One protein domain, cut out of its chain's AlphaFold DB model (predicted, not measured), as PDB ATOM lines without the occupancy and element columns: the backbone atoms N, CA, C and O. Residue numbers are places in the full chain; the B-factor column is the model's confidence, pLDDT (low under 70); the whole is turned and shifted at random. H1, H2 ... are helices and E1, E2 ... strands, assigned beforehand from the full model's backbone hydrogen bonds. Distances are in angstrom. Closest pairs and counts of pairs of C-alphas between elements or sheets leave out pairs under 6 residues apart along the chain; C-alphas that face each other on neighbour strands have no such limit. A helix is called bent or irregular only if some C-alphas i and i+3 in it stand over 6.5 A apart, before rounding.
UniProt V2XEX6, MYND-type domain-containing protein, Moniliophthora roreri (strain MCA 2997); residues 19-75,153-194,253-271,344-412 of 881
ATOM      1  N   THR A  19     151.473 157.164 193.851       87.81
ATOM      2  CA  THR A  19     150.108 156.989 193.330       87.81
ATOM      3  C   THR A  19     149.814 155.554 192.896       87.81
ATOM      4  O   THR A  19     148.655 155.221 192.665       87.81
ATOM      5  N   LEU A  20     150.841 154.708 192.765       91.25
ATOM      6  CA  LEU A  20     150.690 153.324 192.321       91.25
ATOM      7  C   LEU A  20     150.266 152.392 193.474       91.25
ATOM      8  O   LEU A  20     150.571 152.665 194.645       91.25
ATOM      9  N   PRO A  21     149.594 151.264 193.160       92.19
ATOM     10  CA  PRO A  21     149.190 150.261 194.142       92.19
ATOM     11  C   PRO A  21     150.341 149.814 195.038       92.19
ATOM     12  O   PRO A  21     151.503 149.772 194.633       92.19
ATOM     13  N   HIS A  22     150.018 149.473 196.282       90.25
ATOM     14  CA  HIS A  22     151.012 149.061 197.269       90.25
ATOM     15  C   HIS A  22     151.794 147.812 196.827       90.25
ATOM     16  O   HIS A  22     153.000 147.730 197.053       90.25
ATOM     17  N   GLU A  23     151.129 146.883 196.147       91.25
ATOM     18  CA  GLU A  23     151.703 145.671 195.563       91.25
ATOM     19  C   GLU A  23     152.789 146.021 194.541       91.25
ATOM     20  O   GLU A  23     153.885 145.467 194.596       91.25
ATOM     21  N   TYR A  24     152.518 147.005 193.676       93.31
ATOM     22  CA  TYR A  24     153.486 147.486 192.693       93.31
ATOM     23  C   TYR A  24     154.640 148.228 193.371       93.31
ATOM     24  O   TYR A  24     155.803 147.968 193.082       93.31
ATOM     25  N   ARG A  25     154.349 149.100 194.349       91.12
ATOM     26  CA  ARG A  25     155.374 149.859 195.091       91.12
ATOM     27  C   ARG A  25     156.385 148.981 195.826       91.12
ATOM     28  O   ARG A  25     157.489 149.445 196.068       91.12
ATOM     29  N   LYS A  26     156.027 147.746 196.183       89.88
ATOM     30  CA  LYS A  26     156.948 146.779 196.803       89.88
ATOM     31  C   LYS A  26     157.938 146.157 195.820       89.88
ATOM     32  O   LYS A  26     159.016 145.751 196.240       89.88
ATOM     33  N   GLN A  27     157.550 146.025 194.553       90.94
ATOM     34  CA  GLN A  27     158.349 145.347 193.529       90.94
ATOM     35  C   GLN A  27     159.073 146.334 192.608       90.94
ATOM     36  O   GLN A  27     160.158 146.020 192.116       90.94
ATOM     37  N   GLY A  28     158.479 147.505 192.373       94.25
ATOM     38  CA  GLY A  28     158.905 148.451 191.348       94.25
ATOM     39  C   GLY A  28     158.732 147.903 189.930       94.25
ATOM     40  O   GLY A  28     158.064 146.889 189.710       94.25
ATOM     41  N   VAL A  29     159.383 148.569 188.974       96.88
ATOM     42  CA  VAL A  29     159.371 148.201 187.546       96.88
ATOM     43  C   VAL A  29     159.779 146.749 187.361       96.88
ATOM     44  O   VAL A  29     160.832 146.353 187.844       96.88
ATOM     45  N   SER A  30     158.978 145.944 186.678       95.56
ATOM     46  CA  SER A  30     159.177 144.497 186.574       95.56
ATOM     47  C   SER A  30     158.984 143.993 185.144       95.56
ATOM     48  O   SER A  30     158.379 144.657 184.306       95.56
ATOM     49  N   ILE A  31     159.520 142.804 184.852       96.50
ATOM     50  CA  ILE A  31     159.332 142.146 183.551       96.50
ATOM     51  C   ILE A  31     157.830 142.016 183.262       96.50
ATOM     52  O   ILE A  31     157.051 141.643 184.142       96.50
ATOM     53  N   GLY A  32     157.434 142.339 182.033       96.38
ATOM     54  CA  GLY A  32     156.042 142.369 181.589       96.38
ATOM     55  C   GLY A  32     155.358 143.730 181.727       96.38
ATOM     56  O   GLY A  32     154.261 143.892 181.197       96.38
ATOM     57  N   ASP A  33     155.973 144.709 182.396       97.69
ATOM     58  CA  ASP A  33     155.415 146.060 182.488       97.69
ATOM     59  C   ASP A  33     155.401 146.745 181.117       97.69
ATOM     60  O   ASP A  33     156.403 146.773 180.405       97.69
ATOM     61  N   VAL A  34     154.269 147.352 180.774       97.50
ATOM     62  CA  VAL A  34     154.107 148.265 179.642       97.50
ATOM     63  C   VAL A  34     154.069 149.681 180.192       97.50
ATOM     64  O   VAL A  34     153.249 150.008 181.057       97.50
ATOM     65  N   GLY A  35     154.958 150.526 179.684       95.44
ATOM     66  CA  GLY A  35     155.120 151.889 180.169       95.44
ATOM     67  C   GLY A  35     155.782 152.815 179.162       95.44
ATOM     68  O   GLY A  35     156.015 152.449 178.008       95.44
ATOM     69  N   ALA A  36     156.087 154.027 179.608       93.88
ATOM     70  CA  ALA A  36     156.867 155.013 178.867       93.88
ATOM     71  C   ALA A  36     157.857 155.716 179.804       93.88
ATOM     72  O   ALA A  36     157.679 155.708 181.019       93.88
ATOM     73  N   ILE A  37     158.903 156.325 179.247       91.38
ATOM     74  CA  ILE A  37     159.787 157.203 180.021       91.38
ATOM     75  C   ILE A  37     159.213 158.616 179.977       91.38
ATOM     76  O   ILE A  37     158.960 159.136 178.887       91.38
ATOM     77  N   ASP A  38     159.001 159.214 181.146       86.69
ATOM     78  CA  ASP A  38     158.499 160.582 181.264       86.69
ATOM     79  C   ASP A  38     159.614 161.639 181.124       86.69
ATOM     80  O   ASP A  38     160.795 161.334 180.930       86.69
ATOM     81  N   ASP A  39     159.224 162.910 181.175       83.19
ATOM     82  CA  ASP A  39     160.111 164.071 181.088       83.19
ATOM     83  C   ASP A  39     161.021 164.235 182.317       83.19
ATOM     84  O   ASP A  39     162.087 164.848 182.218       83.19
ATOM     85  N   GLU A  40     160.663 163.636 183.454       84.31
ATOM     86  CA  GLU A  40     161.519 163.555 184.640       84.31
ATOM     87  C   GLU A  40     162.533 162.396 184.572       84.31
ATOM     88  O   GLU A  40     163.378 162.252 185.464       84.31
ATOM     89  N   GLY A  41     162.483 161.574 183.519       88.62
ATOM     90  CA  GLY A  41     163.329 160.395 183.348       88.62
ATOM     91  C   GLY A  41     162.989 159.258 184.318       88.62
ATOM     92  O   GLY A  41     163.874 158.466 184.669       88.62
ATOM     93  N   SER A  42     161.734 159.201 184.766       91.94
ATOM     94  CA  SER A  42     161.110 158.088 185.480       91.94
ATOM     95  C   SER A  42     160.377 157.154 184.513       91.94
ATOM     96  O   SER A  42     160.056 157.512 183.380       91.94
ATOM     97  N   PHE A  43     160.127 155.922 184.959       94.88
ATOM     98  CA  PHE A  43     159.285 154.972 184.233       94.88
ATOM     99  C   PHE A  43     157.821 155.154 184.648       94.88
ATOM    100  O   PHE A  43     157.450 154.879 185.793       94.88
ATOM    101  N   GLU A  44     156.986 155.598 183.713       93.69
ATOM    102  CA  GLU A  44     155.540 155.676 183.873       93.69
ATOM    103  C   GLU A  44     154.908 154.320 183.535       93.69
ATOM    104  O   GLU A  44     154.900 153.885 182.384       93.69
ATOM    105  N   TYR A  45     154.368 153.653 184.554       95.94
ATOM    106  CA  TYR A  45     153.691 152.363 184.432       95.94
ATOM    107  C   TYR A  45     152.236 152.513 183.955       95.94
ATOM    108  O   TYR A  45     151.495 153.340 184.494       95.94
ATOM    109  N   PHE A  46     151.802 151.655 183.020       95.31
ATOM    110  CA  PHE A  46     150.400 151.555 182.592       95.31
ATOM    111  C   PHE A  46     149.735 150.248 183.039       95.31
ATOM    112  O   PHE A  46     148.723 150.289 183.737       95.31
ATOM    113  N   PHE A  47     150.288 149.100 182.647       96.88
ATOM    114  CA  PHE A  47     149.797 147.767 183.014       96.88
ATOM    115  C   PHE A  47     150.904 146.721 182.825       96.88
ATOM    116  O   PHE A  47     151.897 146.988 182.154       96.88
ATOM    117  N   ASN A  48     150.740 145.522 183.382       97.19
ATOM    118  CA  ASN A  48     151.651 144.393 183.202       97.19
ATOM    119  C   ASN A  48     150.964 143.254 182.431       97.19
ATOM    120  O   ASN A  48     149.883 142.801 182.818       97.19
ATOM    121  N   ILE A  49     151.606 142.770 181.363       97.19
ATOM    122  CA  ILE A  49     151.045 141.752 180.458       97.19
ATOM    123  C   ILE A  49     150.962 140.352 181.071       97.19
ATOM    124  O   ILE A  49     150.206 139.522 180.581       97.19
ATOM    125  N   LEU A  50     151.730 140.073 182.121       95.94
ATOM    126  CA  LEU A  50     151.791 138.770 182.788       95.94
ATOM    127  C   LEU A  50     150.753 138.658 183.912       95.94
ATOM    128  O   LEU A  50     150.508 137.570 184.432       95.94
ATOM    129  N   LEU A  51     150.153 139.783 184.312       95.56
ATOM    130  CA  LEU A  51     149.185 139.840 185.397       95.56
ATOM    131  C   LEU A  51     147.748 139.831 184.853       95.56
ATOM    132  O   LEU A  51     147.459 140.470 183.839       95.56
ATOM    133  N   PRO A  52     146.802 139.165 185.540       95.75
ATOM    134  CA  PRO A  52     145.386 139.256 185.206       95.75
ATOM    135  C   PRO A  52     144.861 140.696 185.208       95.75
ATOM    136  O   PRO A  52     145.322 141.536 185.978       95.75
ATOM    137  N   ALA A  53     143.828 140.975 184.406       95.12
ATOM    138  CA  ALA A  53     143.178 142.293 184.360       95.12
ATOM    139  C   ALA A  53     142.662 142.762 185.737       95.12
ATOM    140  O   ALA A  53     142.703 143.945 186.060       95.12
ATOM    141  N   HIS A  54     142.202 141.822 186.569       93.88
ATOM    142  CA  HIS A  54     141.691 142.082 187.916       93.88
ATOM    143  C   HIS A  54     142.789 142.141 188.991       93.88
ATOM    144  O   HIS A  54     142.477 142.293 190.170       93.88
ATOM    145  N   HIS A  55     144.063 141.994 188.624       94.75
ATOM    146  CA  HIS A  55     145.155 142.136 189.577       94.75
ATOM    147  C   HIS A  55     145.248 143.598 190.054       94.75
ATOM    148  O   HIS A  55     145.147 144.496 189.214       94.75
ATOM    149  N   PRO A  56     145.519 143.882 191.345       92.88
ATOM    150  CA  PRO A  56     145.576 145.253 191.867       92.88
ATOM    151  C   PRO A  56     146.479 146.199 191.063       92.88
ATOM    152  O   PRO A  56     146.137 147.359 190.850       92.88
ATOM    153  N   CYS A  57     147.610 145.693 190.554       92.31
ATOM    154  CA  CYS A  57     148.523 146.466 189.699       92.31
ATOM    155  C   CYS A  57     147.900 146.876 188.353       92.31
ATOM    156  O   CYS A  57     148.180 147.966 187.874       92.31
ATOM    157  N   ASN A  58     147.051 146.038 187.753       94.81
ATOM    158  CA  ASN A  58     146.388 146.325 186.476       94.81
ATOM    159  C   ASN A  58     145.072 147.094 186.655       94.81
ATOM    160  O   ASN A  58     144.641 147.795 185.748       94.81
ATOM    161  N   GLN A  59     144.454 147.036 187.835       88.81
ATOM    162  CA  GLN A  59     143.218 147.768 188.120       88.81
ATOM    163  C   GLN A  59     143.409 149.288 188.214       88.81
ATOM    164  O   GLN A  59     142.478 150.027 187.910       88.81
ATOM    165  N   ALA A  60     144.592 149.771 188.610       78.44
ATOM    166  CA  ALA A  60     144.833 151.203 188.815       78.44
ATOM    167  C   ALA A  60     144.726 152.040 187.527       78.44
ATOM    168  O   ALA A  60     144.197 153.149 187.565       78.44
ATOM    169  N   GLY A  61     145.228 151.511 186.404       80.75
ATOM    170  CA  GLY A  61     145.143 152.127 185.072       80.75
ATOM    171  C   GLY A  61     144.212 151.387 184.104       80.75
ATOM    172  O   GLY A  61     144.043 151.804 182.961       80.75
ATOM    173  N   GLY A  62     143.615 150.273 184.532       91.56
ATOM    174  CA  GLY A  62     142.929 149.354 183.630       91.56
ATOM    175  C   GLY A  62     143.873 148.716 182.607       91.56
ATOM    176  O   GLY A  62     145.076 148.969 182.563       91.56
ATOM    177  N   VAL A  63     143.298 147.886 181.745       96.44
ATOM    178  CA  VAL A  63     144.000 147.203 180.654       96.44
ATOM    179  C   VAL A  63     143.283 147.478 179.329       96.44
ATOM    180  O   VAL A  63     142.107 147.846 179.365       96.44
ATOM    181  N   PRO A  64     143.952 147.298 178.178       95.81
ATOM    182  CA  PRO A  64     143.319 147.448 176.871       95.81
ATOM    183  C   PRO A  64     142.088 146.548 176.686       95.81
ATOM    184  O   PRO A  64     142.003 145.456 177.255       95.81
ATOM    185  N   ASP A  65     141.154 146.976 175.838       91.75
ATOM    186  CA  ASP A  65     139.978 146.174 175.494       91.75
ATOM    187  C   ASP A  65     140.387 144.818 174.896       91.75
ATOM    188  O   ASP A  65     141.260 144.735 174.030       91.75
ATOM    189  N   GLY A  66     139.750 143.742 175.368       91.50
ATOM    190  CA  GLY A  66     140.068 142.374 174.947       91.50
ATOM    191  C   GLY A  66     141.386 141.819 175.505       91.50
ATOM    192  O   GLY A  66     141.834 140.772 175.043       91.50
ATOM    193  N   PHE A  67     142.003 142.487 176.487       96.31
ATOM    194  CA  PHE A  67     143.260 142.049 177.092       96.31
ATOM    195  C   PHE A  67     143.184 140.629 177.674       96.31
ATOM    196  O   PHE A  67     142.347 140.318 178.526       96.31
ATOM    197  N   THR A  68     144.140 139.796 177.266       95.81
ATOM    198  CA  THR A  68     144.380 138.457 177.806       95.81
ATOM    199  C   THR A  68     145.824 138.365 178.304       95.81
ATOM    200  O   THR A  68     146.733 138.685 177.540       95.81
ATOM    201  N   PRO A  69     146.083 137.954 179.558       96.38
ATOM    202  CA  PRO A  69     147.449 137.881 180.073       96.38
ATOM    203  C   PRO A  69     148.322 136.907 179.278       96.38
ATOM    204  O   PRO A  69     147.889 135.799 178.944       96.38
ATOM    205  N   LEU A  70     149.572 137.290 179.030       95.19
ATOM    206  CA  LEU A  70     150.570 136.425 178.416       95.19
ATOM    207  C   LEU A  70     150.920 135.283 179.381       95.19
ATOM    208  O   LEU A  70     151.528 135.491 180.430       95.19
ATOM    209  N   SER A  71     150.534 134.064 179.009       89.81
ATOM    210  CA  SER A  71     150.785 132.852 179.792       89.81
ATOM    211  C   SER A  71     152.026 132.138 179.266       89.81
ATOM    212  O   SER A  71     151.950 131.389 178.295       89.81
ATOM    213  N   VAL A  72     153.174 132.383 179.900       87.38
ATOM    214  CA  VAL A  72     154.472 131.817 179.497       87.38
ATOM    215  C   VAL A  72     155.253 131.300 180.698       87.38
ATOM    216  O   VAL A  72     155.169 131.839 181.801       87.38
ATOM    217  N   ASN A  73     156.072 130.271 180.474       80.12
ATOM    218  CA  ASN A  73     157.047 129.818 181.462       80.12
ATOM    219  C   ASN A  73     158.221 130.801 181.489       80.12
ATOM    220  O   ASN A  73     159.165 130.674 180.709       80.12
ATOM    221  N   LEU A  74     158.150 131.792 182.379       82.25
ATOM    222  CA  LEU A  74     159.192 132.805 182.533       82.25
ATOM    223  C   LEU A  74     160.516 132.152 182.929       82.25
ATOM    224  O   LEU A  74     160.679 131.650 184.041       82.25
ATOM    225  N   ARG A  75     161.481 132.191 182.011       84.38
ATOM    226  CA  ARG A  75     162.869 131.831 182.284       84.38
ATOM    227  C   ARG A  75     163.652 133.115 182.475       84.38
ATOM    228  O   ARG A  75     163.825 133.876 181.526       84.38
ATOM    229  N   GLU A 153     162.360 135.660 174.399       81.81
ATOM    230  CA  GLU A 153     162.117 136.885 173.621       81.81
ATOM    231  C   GLU A 153     160.921 136.726 172.664       81.81
ATOM    232  O   GLU A 153     160.042 137.586 172.664       81.81
ATOM    233  N   ASP A 154     160.810 135.596 171.954       88.00
ATOM    234  CA  ASP A 154     159.814 135.381 170.889       88.00
ATOM    235  C   ASP A 154     158.355 135.502 171.357       88.00
ATOM    236  O   ASP A 154     157.526 136.106 170.672       88.00
ATOM    237  N   ASP A 155     158.013 134.954 172.527       91.56
ATOM    238  CA  ASP A 155     156.639 135.008 173.044       91.56
ATOM    239  C   ASP A 155     156.215 136.448 173.373       91.56
ATOM    240  O   ASP A 155     155.091 136.857 173.070       91.56
ATOM    241  N   PHE A 156     157.125 137.235 173.957       94.12
ATOM    242  CA  PHE A 156     156.893 138.653 174.245       94.12
ATOM    243  C   PHE A 156     156.755 139.430 172.937       94.12
ATOM    244  O   PHE A 156     155.804 140.187 172.753       94.12
ATOM    245  N   ASP A 157     157.664 139.184 172.001       91.50
ATOM    246  CA  ASP A 157     157.703 139.809 170.687       91.50
ATOM    247  C   ASP A 157     156.431 139.540 169.864       91.50
ATOM    248  O   ASP A 157     155.915 140.433 169.184       91.50
ATOM    249  N   ASN A 158     155.903 138.317 169.900       92.38
ATOM    250  CA  ASN A 158     154.655 137.945 169.227       92.38
ATOM    251  C   ASN A 158     153.433 138.549 169.920       92.38
ATOM    252  O   ASN A 158     152.522 139.046 169.251       92.38
ATOM    253  N   TYR A 159     153.430 138.569 171.253       95.00
ATOM    254  CA  TYR A 159     152.356 139.177 172.027       95.00
ATOM    255  C   TYR A 159     152.258 140.688 171.781       95.00
ATOM    256  O   TYR A 159     151.161 141.210 171.573       95.00
ATOM    257  N   VAL A 160     153.392 141.392 171.726       94.81
ATOM    258  CA  VAL A 160     153.426 142.821 171.383       94.81
ATOM    259  C   VAL A 160     152.910 143.046 169.967       94.81
ATOM    260  O   VAL A 160     152.065 143.914 169.767       94.81
ATOM    261  N   ALA A 161     153.369 142.264 168.986       93.31
ATOM    262  CA  ALA A 161     152.950 142.414 167.591       93.31
ATOM    263  C   ALA A 161     151.425 142.325 167.421       93.31
ATOM    264  O   ALA A 161     150.850 143.097 166.657       93.31
ATOM    265  N   ALA A 162     150.767 141.438 168.172       93.44
ATOM    266  CA  ALA A 162     149.317 141.279 168.134       93.44
ATOM    267  C   ALA A 162     148.542 142.413 168.837       93.44
ATOM    268  O   ALA A 162     147.381 142.647 168.509       93.44
ATOM    269  N   ASN A 163     149.157 143.119 169.796       95.06
ATOM    270  CA  ASN A 163     148.449 144.043 170.692       95.06
ATOM    271  C   ASN A 163     148.938 145.505 170.644       95.06
ATOM    272  O   ASN A 163     148.302 146.381 171.226       95.06
ATOM    273  N   ALA A 164     150.029 145.822 169.941       93.38
ATOM    274  CA  ALA A 164     150.648 147.154 169.952       93.38
ATOM    275  C   ALA A 164     149.655 148.299 169.671       93.38
ATOM    276  O   ALA A 164     149.649 149.317 170.366       93.38
ATOM    277  N   ILE A 165     148.776 148.126 168.678       91.62
ATOM    278  CA  ILE A 165     147.780 149.138 168.298       91.62
ATOM    279  C   ILE A 165     146.725 149.325 169.401       91.62
ATOM    280  O   ILE A 165     146.348 150.463 169.704       91.62
ATOM    281  N   SER A 166     146.260 148.241 170.035       93.56
ATOM    282  CA  SER A 166     145.278 148.328 171.125       93.56
ATOM    283  C   SER A 166     145.881 148.988 172.365       93.56
ATOM    284  O   SER A 166     145.203 149.776 173.022       93.56
ATOM    285  N   TRP A 167     147.172 148.776 172.636       94.75
ATOM    286  CA  TRP A 167     147.884 149.433 173.736       94.75
ATOM    287  C   TRP A 167     147.952 150.941 173.546       94.75
ATOM    288  O   TRP A 167     147.585 151.698 174.441       94.75
ATOM    289  N   TYR A 168     148.363 151.387 172.361       91.38
ATOM    290  CA  TYR A 168     148.385 152.807 172.026       91.38
ATOM    291  C   TYR A 168     146.986 153.432 172.071       91.38
ATOM    292  O   TYR A 168     146.828 154.548 172.564       91.38
ATOM    293  N   THR A 169     145.966 152.702 171.614       90.12
ATOM    294  CA  THR A 169     144.561 153.126 171.697       90.12
ATOM    295  C   THR A 169     144.125 153.296 173.152       90.12
ATOM    296  O   THR A 169     143.585 154.343 173.498       90.12
ATOM    297  N   HIS A 170     144.415 152.330 174.024       92.00
ATOM    298  CA  HIS A 170     144.122 152.405 175.459       92.00
ATOM    299  C   HIS A 170     144.826 153.596 176.115       92.00
ATOM    300  O   HIS A 170     144.194 154.467 176.711       92.00
ATOM    301  N   VAL A 171     146.143 153.698 175.944       91.38
ATOM    302  CA  VAL A 171     146.953 154.718 176.619       91.38
ATOM    303  C   VAL A 171     146.612 156.138 176.142       91.38
ATOM    304  O   VAL A 171     146.547 157.073 176.947       91.38
ATOM    305  N   ASN A 172     146.337 156.329 174.851       88.31
ATOM    306  CA  ASN A 172     146.018 157.655 174.320       88.31
ATOM    307  C   ASN A 172     144.543 158.029 174.460       88.31
ATOM    308  O   ASN A 172     144.263 159.174 174.814       88.31
ATOM    309  N   ASN A 173     143.614 157.101 174.218       85.69
ATOM    310  CA  ASN A 173     142.185 157.417 174.182       85.69
ATOM    311  C   ASN A 173     141.501 157.208 175.536       85.69
ATOM    312  O   ASN A 173     140.633 158.001 175.889       85.69
ATOM    313  N   VAL A 174     141.887 156.176 176.295       86.50
ATOM    314  CA  VAL A 174     141.282 155.858 177.603       86.50
ATOM    315  C   VAL A 174     142.029 156.578 178.724       86.50
ATOM    316  O   VAL A 174     141.410 157.270 179.529       86.50
ATOM    317  N   LEU A 175     143.364 156.485 178.751       88.38
ATOM    318  CA  LEU A 175     144.194 157.126 179.786       88.38
ATOM    319  C   LEU A 175     144.571 158.585 179.483       88.38
ATOM    320  O   LEU A 175     145.084 159.289 180.357       88.38
ATOM    321  N   GLY A 176     144.338 159.056 178.255       84.44
ATOM    322  CA  GLY A 176     144.544 160.455 177.869       84.44
ATOM    323  C   GLY A 176     146.008 160.914 177.840       84.44
ATOM    324  O   GLY A 176     146.265 162.115 177.945       84.44
ATOM    325  N   ARG A 177     146.984 159.999 177.719       79.31
ATOM    326  CA  ARG A 177     148.420 160.321 177.863       79.31
ATOM    327  C   ARG A 177     149.057 161.046 176.674       79.31
ATOM    328  O   ARG A 177     150.109 161.656 176.856       79.31
ATOM    329  N   ARG A 178     148.402 161.059 175.504       79.69
ATOM    330  CA  ARG A 178     148.872 161.712 174.258       79.69
ATOM    331  C   ARG A 178     150.330 161.361 173.915       79.69
ATOM    332  O   ARG A 178     151.122 162.232 173.557       79.69
ATOM    333  N   LEU A 179     150.687 160.089 174.053       80.88
ATOM    334  CA  LEU A 179     151.990 159.567 173.670       80.88
ATOM    335  C   LEU A 179     152.151 159.590 172.149       80.88
ATOM    336  O   LEU A 179     151.222 159.246 171.409       80.88
ATOM    337  N   GLY A 180     153.347 159.959 171.691       79.25
ATOM    338  CA  GLY A 180     153.735 159.780 170.297       79.25
ATOM    339  C   GLY A 180     153.818 158.293 169.959       79.25
ATOM    340  O   GLY A 180     154.050 157.465 170.836       79.25
ATOM    341  N   GLY A 181     153.674 157.938 168.682       82.31
ATOM    342  CA  GLY A 181     153.717 156.546 168.217       82.31
ATOM    343  C   GLY A 181     155.069 155.851 168.382       82.31
ATOM    344  O   GLY A 181     155.307 154.856 167.731       82.31
ATOM    345  N   ASN A 182     155.987 156.354 169.197       85.31
ATOM    346  CA  ASN A 182     157.311 155.778 169.403       85.31
ATOM    347  C   ASN A 182     157.726 155.885 170.876       85.31
ATOM    348  O   ASN A 182     158.898 156.088 171.169       85.31
ATOM    349  N   SER A 183     156.769 155.852 171.806       86.81
ATOM    350  CA  SER A 183     157.002 156.105 173.237       86.81
ATOM    351  C   SER A 183     156.906 154.859 174.113       86.81
ATOM    352  O   SER A 183     157.542 154.828 175.163       86.81
ATOM    353  N   LEU A 184     156.105 153.864 173.716       93.88
ATOM    354  CA  LEU A 184     155.840 152.690 174.547       93.88
ATOM    355  C   LEU A 184     157.031 151.727 174.593       93.88
ATOM    356  O   LEU A 184     157.695 151.464 173.587       93.88
ATOM    357  N   LEU A 185     157.246 151.168 175.779       95.50
ATOM    358  CA  LEU A 185     158.260 150.173 176.089       95.50
ATOM    359  C   LEU A 185     157.598 149.001 176.823       95.50
ATOM    360  O   LEU A 185     156.918 149.214 177.828       95.50
ATOM    361  N   LEU A 186     157.817 147.779 176.333       97.50
ATOM    362  CA  LEU A 186     157.555 146.559 177.097       97.50
ATOM    363  C   LEU A 186     158.844 146.124 177.793       97.50
ATOM    364  O   LEU A 186     159.842 145.855 177.126       97.50
ATOM    365  N   VAL A 187     158.813 146.026 179.116       97.75
ATOM    366  CA  VAL A 187     159.962 145.650 179.940       97.75
ATOM    367  C   VAL A 187     160.231 144.148 179.841       97.75
ATOM    368  O   VAL A 187     159.394 143.321 180.207       97.75
ATOM    369  N   THR A 188     161.434 143.795 179.399       96.50
ATOM    370  CA  THR A 188     161.948 142.418 179.304       96.50
ATOM    371  C   THR A 188     163.128 142.176 180.245       96.50
ATOM    372  O   THR A 188     163.428 141.023 180.549       96.50
ATOM    373  N   GLY A 189     163.761 143.229 180.768       96.56
ATOM    374  CA  GLY A 189     164.814 143.127 181.773       96.56
ATOM    375  C   GLY A 189     164.968 144.395 182.612       96.56
ATOM    376  O   GLY A 189     164.585 145.488 182.193       96.56
ATOM    377  N   VAL A 190     165.502 144.248 183.822       97.31
ATOM    378  CA  VAL A 190     165.618 145.322 184.823       97.31
ATOM    379  C   VAL A 190     166.876 145.181 185.676       97.31
ATOM    380  O   VAL A 190     167.235 144.076 186.079       97.31
ATOM    381  N   ASP A 191     167.510 146.308 186.009       97.00
ATOM    382  CA  ASP A 191     168.503 146.389 187.087       97.00
ATOM    383  C   ASP A 191     167.863 147.076 188.296       97.00
ATOM    384  O   ASP A 191     167.484 148.246 188.218       97.00
ATOM    385  N   LYS A 192     167.752 146.362 189.418       95.69
ATOM    386  CA  LYS A 192     167.079 146.816 190.640       95.69
ATOM    387  C   LYS A 192     168.023 146.964 191.818       95.69
ATOM    388  O   LYS A 192     168.837 146.087 192.101       95.69
ATOM    389  N   THR A 193     167.847 148.034 192.576       95.12
ATOM    390  CA  THR A 193     168.590 148.318 193.803       95.12
ATOM    391  C   THR A 193     167.654 148.789 194.918       95.12
ATOM    392  O   THR A 193     166.472 149.049 194.697       95.12
ATOM    393  N   SER A 194     168.178 148.856 196.134       92.44
ATOM    394  CA  SER A 194     167.528 149.425 197.317       92.44
ATOM    395  C   SER A 194     167.939 150.880 197.553       92.44
ATOM    396  O   SER A 194     167.170 151.638 198.141       92.44
ATOM    397  N   ASP A 253     163.187 147.783 195.187       91.62
ATOM    398  CA  ASP A 253     162.078 148.331 194.398       91.62
ATOM    399  C   ASP A 253     162.518 149.460 193.443       91.62
ATOM    400  O   ASP A 253     161.702 149.956 192.668       91.62
ATOM    401  N   GLN A 254     163.793 149.870 193.463       94.69
ATOM    402  CA  GLN A 254     164.304 150.974 192.646       94.69
ATOM    403  C   GLN A 254     164.943 150.452 191.360       94.69
ATOM    404  O   GLN A 254     166.014 149.845 191.399       94.69
ATOM    405  N   CYS A 255     164.323 150.716 190.212       96.75
ATOM    406  CA  CYS A 255     164.855 150.313 188.911       96.75
ATOM    407  C   CYS A 255     165.798 151.387 188.353       96.75
ATOM    408  O   CYS A 255     165.392 152.531 188.174       96.75
ATOM    409  N   VAL A 256     167.056 151.039 188.080       96.81
ATOM    410  CA  VAL A 256     168.084 151.977 187.585       96.81
ATOM    411  C   VAL A 256     168.370 151.822 186.093       96.81
ATOM    412  O   VAL A 256     168.733 152.801 185.441       96.81
ATOM    413  N   PHE A 257     168.153 150.627 185.540       96.88
ATOM    414  CA  PHE A 257     168.154 150.383 184.100       96.88
ATOM    415  C   PHE A 257     166.948 149.549 183.702       96.88
ATOM    416  O   PHE A 257     166.641 148.551 184.352       96.88
ATOM    417  N   VAL A 258     166.327 149.928 182.590       96.75
ATOM    418  CA  VAL A 258     165.244 149.170 181.963       96.75
ATOM    419  C   VAL A 258     165.718 148.671 180.607       96.75
ATOM    420  O   VAL A 258     166.315 149.424 179.841       96.75
ATOM    421  N   ARG A 259     165.447 147.405 180.312       95.69
ATOM    422  CA  ARG A 259     165.657 146.782 179.005       95.69
ATOM    423  C   ARG A 259     164.316 146.321 178.479       95.69
ATOM    424  O   ARG A 259     163.510 145.773 179.238       95.69
ATOM    425  N   GLY A 260     164.061 146.577 177.207       95.50
ATOM    426  CA  GLY A 260     162.752 146.281 176.662       95.50
ATOM    427  C   GLY A 260     162.660 146.253 175.153       95.50
ATOM    428  O   GLY A 260     163.603 146.551 174.418       95.50
ATOM    429  N   ILE A 261     161.457 145.896 174.713       95.69
ATOM    430  CA  ILE A 261     161.007 146.011 173.330       95.69
ATOM    431  C   ILE A 261     160.381 147.392 173.183       95.69
ATOM    432  O   ILE A 261     159.360 147.691 173.813       95.69
ATOM    433  N   ARG A 262     160.985 148.247 172.357       94.88
ATOM    434  CA  ARG A 262     160.386 149.529 171.997       94.88
ATOM    435  C   ARG A 262     159.313 149.300 170.943       94.88
ATOM    436  O   ARG A 262     159.584 148.713 169.894       94.88
ATOM    437  N   VAL A 263     158.111 149.786 171.236       94.81
ATOM    438  CA  VAL A 263     156.920 149.590 170.412       94.81
ATOM    439  C   VAL A 263     156.618 150.878 169.667       94.81
ATOM    440  O   VAL A 263     156.185 151.866 170.271       94.81
ATOM    441  N   SER A 264     156.825 150.870 168.354       93.62
ATOM    442  CA  SER A 264     156.572 152.034 167.508       93.62
ATOM    443  C   SER A 264     155.434 151.748 166.534       93.62
ATOM    444  O   SER A 264     155.424 150.707 165.889       93.62
ATOM    445  N   VAL A 265     154.474 152.660 166.422       91.31
ATOM    446  CA  VAL A 265     153.311 152.594 165.539       91.31
ATOM    447  C   VAL A 265     153.239 153.834 164.659       91.31
ATOM    448  O   VAL A 265     153.586 154.944 165.077       91.31
ATOM    449  N   ARG A 266     152.746 153.668 163.432       86.25
ATOM    450  CA  ARG A 266     152.577 154.784 162.500       86.25
ATOM    451  C   ARG A 266     151.568 155.805 163.051       86.25
ATOM    452  O   ARG A 266     150.445 155.427 163.386       86.25
ATOM    453  N   PRO A 267     151.882 157.116 163.051       72.31
ATOM    454  CA  PRO A 267     150.963 158.138 163.556       72.31
ATOM    455  C   PRO A 267     149.593 158.183 162.860       72.31
ATOM    456  O   PRO A 267     148.605 158.581 163.465       72.31
ATOM    457  N   ALA A 268     149.512 157.755 161.598       67.38
ATOM    458  CA  ALA A 268     148.256 157.691 160.847       67.38
ATOM    459  C   ALA A 268     147.231 156.695 161.436       67.38
ATOM    460  O   ALA A 268     146.040 156.810 161.157       67.38
ATOM    461  N   ILE A 269     147.672 155.749 162.274       64.06
ATOM    462  CA  ILE A 269     146.811 154.760 162.942       64.06
ATOM    463  C   ILE A 269     145.991 155.412 164.067       64.06
ATOM    464  O   ILE A 269     144.916 154.925 164.425       64.06
ATOM    465  N   PHE A 270     146.437 156.561 164.586       63.28
ATOM    466  CA  PHE A 270     145.659 157.364 165.522       63.28
ATOM    467  C   PHE A 270     144.493 158.035 164.781       63.28
ATOM    468  O   PHE A 270     144.587 159.181 164.337       63.28
ATOM    469  N   LYS A 271     143.356 157.337 164.648       50.50
ATOM    470  CA  LYS A 271     142.092 157.975 164.249       50.50
ATOM    471  C   LYS A 271     141.825 159.128 165.218       50.50
ATOM    472  O   LYS A 271     141.804 158.916 166.426       50.50
ATOM    473  N   TYR A 344     165.782 161.205 174.495       84.88
ATOM    474  CA  TYR A 344     166.473 160.558 173.381       84.88
ATOM    475  C   TYR A 344     166.648 159.052 173.623       84.88
ATOM    476  O   TYR A 344     167.126 158.635 174.679       84.88
ATOM    477  N   HIS A 345     166.336 158.236 172.615       88.56
ATOM    478  CA  HIS A 345     166.516 156.788 172.653       88.56
ATOM    479  C   HIS A 345     167.001 156.269 171.285       88.56
ATOM    480  O   HIS A 345     166.338 156.550 170.287       88.56
ATOM    481  N   PRO A 346     168.061 155.437 171.197       90.75
ATOM    482  CA  PRO A 346     168.581 154.952 169.910       90.75
ATOM    483  C   PRO A 346     167.533 154.216 169.063       90.75
ATOM    484  O   PRO A 346     167.388 154.468 167.871       90.75
ATOM    485  N   LEU A 347     166.736 153.344 169.691       92.38
ATOM    486  CA  LEU A 347     165.630 152.669 169.000       92.38
ATOM    487  C   LEU A 347     164.522 153.612 168.522       92.38
ATOM    488  O   LEU A 347     163.786 153.228 167.624       92.38
ATOM    489  N   ALA A 348     164.382 154.815 169.092       90.62
ATOM    490  CA  ALA A 348     163.403 155.763 168.574       90.62
ATOM    491  C   ALA A 348     163.796 156.193 167.154       90.62
ATOM    492  O   ALA A 348     162.990 156.048 166.242       90.62
ATOM    493  N   VAL A 349     165.063 156.580 166.973       91.62
ATOM    494  CA  VAL A 349     165.652 156.951 165.677       91.62
ATOM    495  C   VAL A 349     165.577 155.790 164.684       91.62
ATOM    496  O   VAL A 349     165.144 155.956 163.545       91.62
ATOM    497  N   ILE A 350     165.963 154.585 165.121       93.12
ATOM    498  CA  ILE A 350     165.956 153.391 164.262       93.12
ATOM    499  C   ILE A 350     164.532 153.055 163.812       93.12
ATOM    500  O   ILE A 350     164.301 152.853 162.621       93.12
ATOM    501  N   ASN A 351     163.574 153.002 164.739       94.62
ATOM    502  CA  ASN A 351     162.212 152.587 164.423       94.62
ATOM    503  C   ASN A 351     161.472 153.618 163.564       94.62
ATOM    504  O   ASN A 351     160.710 153.226 162.684       94.62
ATOM    505  N   GLU A 352     161.705 154.912 163.790       91.44
ATOM    506  CA  GLU A 352     161.138 155.984 162.965       91.44
ATOM    507  C   GLU A 352     161.631 155.880 161.517       91.44
ATOM    508  O   GLU A 352     160.825 155.785 160.592       91.44
ATOM    509  N   HIS A 353     162.941 155.714 161.322       92.44
ATOM    510  CA  HIS A 353     163.521 155.498 159.994       92.44
ATOM    511  C   HIS A 353     162.992 154.235 159.295       92.44
ATOM    512  O   HIS A 353     162.813 154.220 158.075       92.44
ATOM    513  N   LEU A 354     162.736 153.156 160.045       93.50
ATOM    514  CA  LEU A 354     162.141 151.932 159.496       93.50
ATOM    515  C   LEU A 354     160.677 152.139 159.082       93.50
ATOM    516  O   LEU A 354     160.285 151.668 158.014       93.50
ATOM    517  N   LEU A 355     159.880 152.866 159.875       91.50
ATOM    518  CA  LEU A 355     158.504 153.223 159.508       91.50
ATOM    519  C   LEU A 355     158.462 154.104 158.252       91.50
ATOM    520  O   LEU A 355     157.583 153.911 157.408       91.50
ATOM    521  N   ASP A 356     159.401 155.033 158.096       91.25
ATOM    522  CA  ASP A 356     159.456 155.920 156.930       91.25
ATOM    523  C   ASP A 356     159.842 155.173 155.650       91.25
ATOM    524  O   ASP A 356     159.252 155.388 154.590       91.25
ATOM    525  N   LYS A 357     160.790 154.233 155.739       92.75
ATOM    526  CA  LYS A 357     161.225 153.427 154.588       92.75
ATOM    527  C   LYS A 357     160.228 152.369 154.134       92.75
ATOM    528  O   LYS A 357     160.309 151.919 152.991       92.75
ATOM    529  N   HIS A 358     159.313 151.962 155.004       91.94
ATOM    530  CA  HIS A 358     158.356 150.896 154.732       91.94
ATOM    531  C   HIS A 358     156.920 151.385 154.966       91.94
ATOM    532  O   HIS A 358     156.331 151.101 156.012       91.94
ATOM    533  N   PRO A 359     156.313 152.090 153.990       88.50
ATOM    534  CA  PRO A 359     154.975 152.671 154.130       88.50
ATOM    535  C   PRO A 359     153.867 151.655 154.435       88.50
ATOM    536  O   PRO A 359     152.860 152.009 155.035       88.50
ATOM    537  N   THR A 360     154.056 150.393 154.039       88.38
ATOM    538  CA  THR A 360     153.116 149.282 154.266       88.38
ATOM    539  C   THR A 360     153.177 148.702 155.679       88.38
ATOM    540  O   THR A 360     152.413 147.793 155.989       88.38
ATOM    541  N   ALA A 361     154.115 149.154 156.512       90.31
ATOM    542  CA  ALA A 361     154.216 148.739 157.900       90.31
ATOM    543  C   ALA A 361     153.464 149.700 158.820       90.31
ATOM    544  O   ALA A 361     153.589 150.925 158.709       90.31
ATOM    545  N   ASP A 362     152.743 149.120 159.765       90.19
ATOM    546  CA  ASP A 362     151.977 149.816 160.790       90.19
ATOM    547  C   ASP A 362     152.721 149.850 162.127       90.19
ATOM    548  O   ASP A 362     152.547 150.789 162.907       90.19
ATOM    549  N   VAL A 363     153.571 148.848 162.376       93.81
ATOM    550  CA  VAL A 363     154.279 148.648 163.644       93.81
ATOM    551  C   VAL A 363     155.748 148.296 163.388       93.81
ATOM    552  O   VAL A 363     156.053 147.504 162.501       93.81
ATOM    553  N   VAL A 364     156.665 148.837 164.190       95.25
ATOM    554  CA  VAL A 364     158.065 148.394 164.286       95.25
ATOM    555  C   VAL A 364     158.345 147.965 165.719       95.25
ATOM    556  O   VAL A 364     158.079 148.720 166.657       95.25
ATOM    557  N   LEU A 365     158.913 146.769 165.869       94.56
ATOM    558  CA  LEU A 365     159.367 146.226 167.144       94.56
ATOM    559  C   LEU A 365     160.881 146.047 167.107       94.56
ATOM    560  O   LEU A 365     161.412 145.370 166.227       94.56
ATOM    561  N   SER A 366     161.558 146.642 168.085       94.25
ATOM    562  CA  SER A 366     163.002 146.491 168.255       94.25
ATOM    563  C   SER A 366     163.329 146.333 169.731       94.25
ATOM    564  O   SER A 366     162.872 147.126 170.554       94.25
ATOM    565  N   HIS A 367     164.139 145.334 170.068       94.56
ATOM    566  CA  HIS A 367     164.651 145.138 171.422       94.56
ATOM    567  C   HIS A 367     165.955 145.917 171.645       94.56
ATOM    568  O   HIS A 367     166.736 146.113 170.710       94.56
ATOM    569  N   ASP A 368     166.233 146.341 172.880       93.38
ATOM    570  CA  ASP A 368     167.444 147.105 173.223       93.38
ATOM    571  C   ASP A 368     168.760 146.397 172.856       93.38
ATOM    572  O   ASP A 368     169.749 147.044 172.496       93.38
ATOM    573  N   SER A 369     168.756 145.060 172.831       91.31
ATOM    574  CA  SER A 369     169.885 144.254 172.342       91.31
ATOM    575  C   SER A 369     170.315 144.629 170.917       91.31
ATOM    576  O   SER A 369     171.498 144.496 170.585       91.31
ATOM    577  N   CYS A 370     169.399 145.163 170.097       90.44
ATOM    578  CA  CYS A 370     169.693 145.609 168.742       90.44
ATOM    579  C   CYS A 370     170.761 146.701 168.738       90.44
ATOM    580  O   CYS A 370     171.791 146.549 168.082       90.44
ATOM    581  N   TRP A 371     170.568 147.777 169.508       89.12
ATOM    582  CA  TRP A 371     171.507 148.898 169.513       89.12
ATOM    583  C   TRP A 371     172.743 148.645 170.381       89.12
ATOM    584  O   TRP A 371     173.812 149.164 170.058       89.12
ATOM    585  N   PHE A 372     172.665 147.781 171.404       91.06
ATOM    586  CA  PHE A 372     173.859 147.334 172.142       91.06
ATOM    587  C   PHE A 372     174.908 146.741 171.203       91.06
ATOM    588  O   PHE A 372     176.113 146.946 171.368       91.06
ATOM    589  N   SER A 373     174.437 145.996 170.205       89.44
ATOM    590  CA  SER A 373     175.280 145.311 169.239       89.44
ATOM    591  C   SER A 373     175.909 146.275 168.213       89.44
ATOM    592  O   SER A 373     176.890 145.909 167.560       89.44
ATOM    593  N   LEU A 374     175.366 147.489 168.069       89.75
ATOM    594  CA  LEU A 374     175.854 148.517 167.144       89.75
ATOM    595  C   LEU A 374     176.985 149.354 167.740       89.75
ATOM    596  O   LEU A 374     177.725 149.979 166.986       89.75
ATOM    597  N   ILE A 375     177.136 149.371 169.064       87.62
ATOM    598  CA  ILE A 375     178.229 150.067 169.751       87.62
ATOM    599  C   ILE A 375     179.460 149.156 169.755       87.62
ATOM    600  O   ILE A 375     179.400 148.020 170.244       87.62
ATOM    601  N   LYS A 376     180.582 149.637 169.216       84.31
ATOM    602  CA  LYS A 376     181.829 148.860 169.161       84.31
ATOM    603  C   LYS A 376     182.479 148.789 170.545       84.31
ATOM    604  O   LYS A 376     182.195 149.590 171.432       84.31
ATOM    605  N   ASN A 377     183.341 147.798 170.753       75.31
ATOM    606  CA  ASN A 377     184.081 147.686 172.009       75.31
ATOM    607  C   ASN A 377     185.037 148.879 172.152       75.31
ATOM    608  O   ASN A 377     185.772 149.180 171.216       75.31
ATOM    609  N   GLY A 378     185.013 149.539 173.312       70.31
ATOM    610  CA  GLY A 378     185.829 150.727 173.590       70.31
ATOM    611  C   GLY A 378     185.254 152.054 173.077       70.31
ATOM    612  O   GLY A 378     185.908 153.077 173.231       70.31
ATOM    613  N   GLU A 379     184.056 152.072 172.477       80.00
ATOM    614  CA  GLU A 379     183.360 153.331 172.182       80.00
ATOM    615  C   GLU A 379     182.696 153.885 173.454       80.00
ATOM    616  O   GLU A 379     181.725 153.318 173.955       80.00
ATOM    617  N   ASP A 380     183.204 155.017 173.949       73.50
ATOM    618  CA  ASP A 380     182.666 155.724 175.124       73.50
ATOM    619  C   ASP A 380     181.494 156.665 174.779       73.50
ATOM    620  O   ASP A 380     180.825 157.194 175.669       73.50
ATOM    621  N   SER A 381     181.206 156.869 173.492       81.62
ATOM    622  CA  SER A 381     180.111 157.707 172.998       81.62
ATOM    623  C   SER A 381     179.176 156.913 172.091       81.62
ATOM    624  O   SER A 381     179.601 156.022 171.355       81.62
ATOM    625  N   LEU A 382     177.891 157.267 172.098       83.50
ATOM    626  CA  LEU A 382     176.954 156.744 171.105       83.50
ATOM    627  C   LEU A 382     177.322 157.269 169.707       83.50
ATOM    628  O   LEU A 382     177.679 158.444 169.590       83.50
ATOM    629  N   PRO A 383     177.221 156.443 168.649       86.12
ATOM    630  CA  PRO A 383     177.325 156.946 167.286       86.12
ATOM    631  C   PRO A 383     176.195 157.947 167.024       86.12
ATOM    632  O   PRO A 383     175.091 157.789 167.548       86.12
ATOM    633  N   ASN A 384     176.469 158.954 166.194       88.44
ATOM    634  CA  ASN A 384     175.422 159.850 165.704       88.44
ATOM    635  C   ASN A 384     174.376 159.077 164.881       88.44
ATOM    636  O   ASN A 384     174.628 157.955 164.431       88.44
ATOM    637  N   ASP A 385     173.219 159.693 164.651       90.31
ATOM    638  CA  ASP A 385     172.072 159.041 164.008       90.31
ATOM    639  C   ASP A 385     172.412 158.471 162.623       90.31
ATOM    640  O   ASP A 385     172.019 157.353 162.286       90.31
ATOM    641  N   VAL A 386     173.222 159.184 161.833       91.38
ATOM    642  CA  VAL A 386     173.643 158.742 160.493       91.38
ATOM    643  C   VAL A 386     174.470 157.457 160.567       91.38
ATOM    644  O   VAL A 386     174.205 156.494 159.840       91.38
ATOM    645  N   GLU A 387     175.459 157.417 161.459       91.44
ATOM    646  CA  GLU A 387     176.316 156.251 161.662       91.44
ATOM    647  C   GLU A 387     175.544 155.096 162.307       91.44
ATOM    648  O   GLU A 387     175.724 153.943 161.914       91.44
ATOM    649  N   LEU A 388     174.635 155.386 163.242       91.31
ATOM    650  CA  LEU A 388     173.755 154.397 163.859       91.31
ATOM    651  C   LEU A 388     172.916 153.677 162.790       91.31
ATOM    652  O   LEU A 388     172.947 152.449 162.701       91.31
ATOM    653  N   LEU A 389     172.238 154.431 161.918       93.44
ATOM    654  CA  LEU A 389     171.421 153.890 160.827       93.44
ATOM    655  C   LEU A 389     172.257 153.170 159.757       93.44
ATOM    656  O   LEU A 389     171.792 152.204 159.141       93.44
ATOM    657  N   ARG A 390     173.501 153.607 159.519       94.31
ATOM    658  CA  ARG A 390     174.453 152.885 158.662       94.31
ATOM    659  C   ARG A 390     174.777 151.509 159.252       94.31
ATOM    660  O   ARG A 390     174.633 150.514 158.550       94.31
ATOM    661  N   ARG A 391     175.116 151.436 160.544       93.69
ATOM    662  CA  ARG A 391     175.434 150.171 161.232       93.69
ATOM    663  C   ARG A 391     174.240 149.217 161.309       93.69
ATOM    664  O   ARG A 391     174.448 148.010 161.228       93.69
ATOM    665  N   VAL A 392     173.007 149.725 161.429       93.81
ATOM    666  CA  VAL A 392     171.792 148.885 161.354       93.81
ATOM    667  C   VAL A 392     171.718 148.166 160.010       93.81
ATOM    668  O   VAL A 392     171.579 146.946 159.992       93.81
ATOM    669  N   ARG A 393     171.872 148.897 158.896       92.25
ATOM    670  CA  ARG A 393     171.824 148.318 157.539       92.25
ATOM    671  C   ARG A 393     172.899 147.262 157.299       92.25
ATOM    672  O   ARG A 393     172.650 146.300 156.586       92.25
ATOM    673  N   ASP A 394     174.076 147.444 157.888       92.62
ATOM    674  CA  ASP A 394     175.192 146.512 157.717       92.62
ATOM    675  C   ASP A 394     175.024 145.210 158.512       92.62
ATOM    676  O   ASP A 394     175.664 144.211 158.184       92.62
ATOM    677  N   LYS A 395     174.235 145.233 159.595       92.94
ATOM    678  CA  LYS A 395     174.190 144.151 160.588       92.94
ATOM    679  C   LYS A 395     172.854 143.416 160.653       92.94
ATOM    680  O   LYS A 395     172.831 142.263 161.086       92.94
ATOM    681  N   TYR A 396     171.767 144.056 160.232       94.62
ATOM    682  CA  TYR A 396     170.415 143.526 160.349       94.62
ATOM    683  C   TYR A 396     169.686 143.495 159.003       94.62
ATOM    684  O   TYR A 396     169.712 144.455 158.238       94.62
ATOM    685  N   ASN A 397     168.974 142.396 158.767       92.69
ATOM    686  CA  ASN A 397     167.914 142.280 157.781       92.69
ATOM    687  C   ASN A 397     166.608 142.827 158.364       92.69
ATOM    688  O   ASN A 397     166.258 142.552 159.514       92.69
ATOM    689  N   VAL A 398     165.866 143.569 157.544       93.31
ATOM    690  CA  VAL A 398     164.532 144.065 157.891       93.31
ATOM    691  C   VAL A 398     163.499 143.061 157.390       93.31
ATOM    692  O   VAL A 398     163.421 142.808 156.189       93.31
ATOM    693  N   VAL A 399     162.708 142.494 158.300       92.06
ATOM    694  CA  VAL A 399     161.638 141.544 157.971       92.06
ATOM    695  C   VAL A 399     160.289 142.204 158.205       92.06
ATOM    696  O   VAL A 399     160.016 142.671 159.308       92.06
ATOM    697  N   LEU A 400     159.448 142.226 157.170       91.38
ATOM    698  CA  LEU A 400     158.062 142.683 157.242       91.38
ATOM    699  C   LEU A 400     157.127 141.471 157.233       91.38
ATOM    700  O   LEU A 400     157.083 140.725 156.257       91.38
ATOM    701  N   SER A 401     156.346 141.307 158.295       88.69
ATOM    702  CA  SER A 401     155.342 140.248 158.426       88.69
ATOM    703  C   SER A 401     154.062 140.818 159.030       88.69
ATOM    704  O   SER A 401     154.115 141.403 160.109       88.69
ATOM    705  N   ASN A 402     152.918 140.650 158.360       86.56
ATOM    706  CA  ASN A 402     151.600 141.105 158.840       86.56
ATOM    707  C   ASN A 402     151.556 142.592 159.254       86.56
ATOM    708  O   ASN A 402     150.970 142.934 160.277       86.56
ATOM    709  N   GLY A 403     152.218 143.474 158.497       87.25
ATOM    710  CA  GLY A 403     152.292 144.907 158.820       87.25
ATOM    711  C   GLY A 403     153.249 145.258 159.969       87.25
ATOM    712  O   GLY A 403     153.357 146.428 160.332       87.25
ATOM    713  N   VAL A 404     153.975 144.278 160.518       92.62
ATOM    714  CA  VAL A 404     154.954 144.457 161.598       92.62
ATOM    715  C   VAL A 404     156.370 144.269 161.065       92.62
ATOM    716  O   VAL A 404     156.664 143.277 160.395       92.62
ATOM    717  N   ILE A 405     157.253 145.212 161.380       94.19
ATOM    718  CA  ILE A 405     158.682 145.144 161.071       94.19
ATOM    719  C   ILE A 405     159.465 144.626 162.271       94.19
ATOM    720  O   ILE A 405     159.280 145.100 163.394       94.19
ATOM    721  N   ARG A 406     160.398 143.712 161.990       92.81
ATOM    722  CA  ARG A 406     161.392 143.183 162.928       92.81
ATOM    723  C   ARG A 406     162.798 143.283 162.334       92.81
ATOM    724  O   ARG A 406     162.974 143.214 161.115       92.81
ATOM    725  N   LEU A 407     163.798 143.413 163.204       91.88
ATOM    726  CA  LEU A 407     165.214 143.365 162.839       91.88
ATOM    727  C   LEU A 407     165.790 141.985 163.162       91.88
ATOM    728  O   LEU A 407     165.831 141.595 164.325       91.88
ATOM    729  N   LEU A 408     166.282 141.270 162.148       90.25
ATOM    730  CA  LEU A 408     166.971 139.986 162.317       90.25
ATOM    731  C   LEU A 408     168.454 140.127 161.956       90.25
ATOM    732  O   LEU A 408     168.758 140.754 160.944       90.25
ATOM    733  N   PRO A 409     169.401 139.578 162.733       88.62
ATOM    734  CA  PRO A 409     170.816 139.608 162.366       88.62
ATOM    735  C   PRO A 409     171.073 138.980 160.983       88.62
ATOM    736  O   PRO A 409     170.470 137.968 160.637       88.62
ATOM    737  N   ILE A 410     171.985 139.556 160.193       87.88
ATOM    738  CA  ILE A 410     172.405 138.970 158.908       87.88
ATOM    739  C   ILE A 410     173.284 137.743 159.190       87.88
ATOM    740  O   ILE A 410     174.427 137.876 159.641       87.88
ATOM    741  N   GLU A 411     172.768 136.542 158.926       63.84
ATOM    742  CA  GLU A 411     173.557 135.309 158.995       63.84
ATOM    743  C   GLU A 411     174.661 135.333 157.921       63.84
ATOM    744  O   GLU A 411     174.387 135.516 156.737       63.84
ATOM    745  N   GLY A 412     175.930 135.193 158.337       51.66
ATOM    746  CA  GLY A 412     177.080 135.101 157.418       51.66
ATOM    747  C   GLY A 412     178.283 136.017 157.686       51.66
ATOM    748  O   GLY A 412     179.282 135.909 156.979       51.66
TER     749      GLY A 412
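Overview. This is residues 19 to 75, 153 to 194, 253 to 271 and 344 to 412 of the 881 residues of the protein "MYND-type domain-containing protein" of Moniliophthora roreri (strain MCA 2997) (UniProt V2XEX6). One strongly twisted sheet of seven strands runs through the middle of the domain, in three layers, with helices on both faces: the two arms of the bent helix H3 pack on one face, H4 and H6 on the other. The short helices H1 and H2 only graze the sheet, and residues 376 to 381, before H6, stick out. The printed part has 187 residues with six named helices and seven named strands, in the order H1 E1 E2 H2 H3 E3 E4 H4 E5 H5 H6 E6 E7, class mixed. The sheet, mixed, runs E2 E1 E3 E4 E5 E7 E6. The whole is compact, with a radius of gyration of the C-alphas of 16.6 A and spans of 46 by 41 by 34 A.

Arrangement. E3, residues 184 to 193, and E4, residues 254 to 265, are antiparallel, with N 191 and O 257 at 2.9 A. E3 bends by 76 degrees at residue 188, E4 by 66 degrees at residue 257. E1, residues 33 to 37, is antiparallel to E3, N 35 to O 185 3.0 A, and forms a hairpin with the edge strand E2, residues 43 to 48, N 44 to O 36 2.8 A. E5, residues 363 to 367, is antiparallel to E4, N 364 to O 264 2.8 A, and parallel to E7, residues 404 to 409, N 405 to O 363 2.8 A. E7 forms a hairpin with the edge strand E6, residues 396 to 401, N 397 to O 408 2.7 A. H3, residues 153 to 174, was assigned as one helix by its hydrogen bonds but is bent, C-alphas 162 and 165 being 8.0 A apart; its arms H3a, residues 153 to 162, and H3b, residues 165 to 174, stand at a steep tilt of 61 degrees. H4, residues 346 to 357, is on the sheet at a height of 8.7 A; its closest C-alphas to E5 are Asn 351 and Val 364, 5.9 A. H6, residues 385 to 395, touches residues 346 to 350 of H4, about perpendicular at 75 degrees, closest C-alphas Ile 350 and Leu 389, 6.5 A. Every O i to N i+4 pair is within hydrogen-bond range in H3a, H3b, H4 and H6.

Along the chain. H1, residues 22 to 27, begins at C-alpha 22 (151.012, 149.061, 197.269) and only just touches H2, residues 56 to 59, with 3 pairs of C-alphas within 8 A, the closest Tyr 24 and Cys 57, 5.9 A. In H1, 1 of 2 O i to N i+4 pairs is within range; H2 and H5, residues 369 to 372, are too short for such a pair. E4 is 29.3 A long, E3 23.5 A, H4 17.1 A, E7 16.6 A. E7 ends at C-alpha 409 (170.816, 139.608, 162.366).

Size, cuts and confidence. The C-alphas farthest apart are those of Thr 19 and Gly 412, 50.0 A. The printed part has three cuts: the C-alphas of residues 75 and 153 are 10.1 A apart across the first, those of 194 and 253 are 6.3 A apart across the second, and those of 271 and 344 are 26.2 A apart across the third. Of the links printed whole, H5 to H6 is long. Mean pLDDT of the printed part is 90.1; residues 268 to 271 and 411 to 412 are under 70.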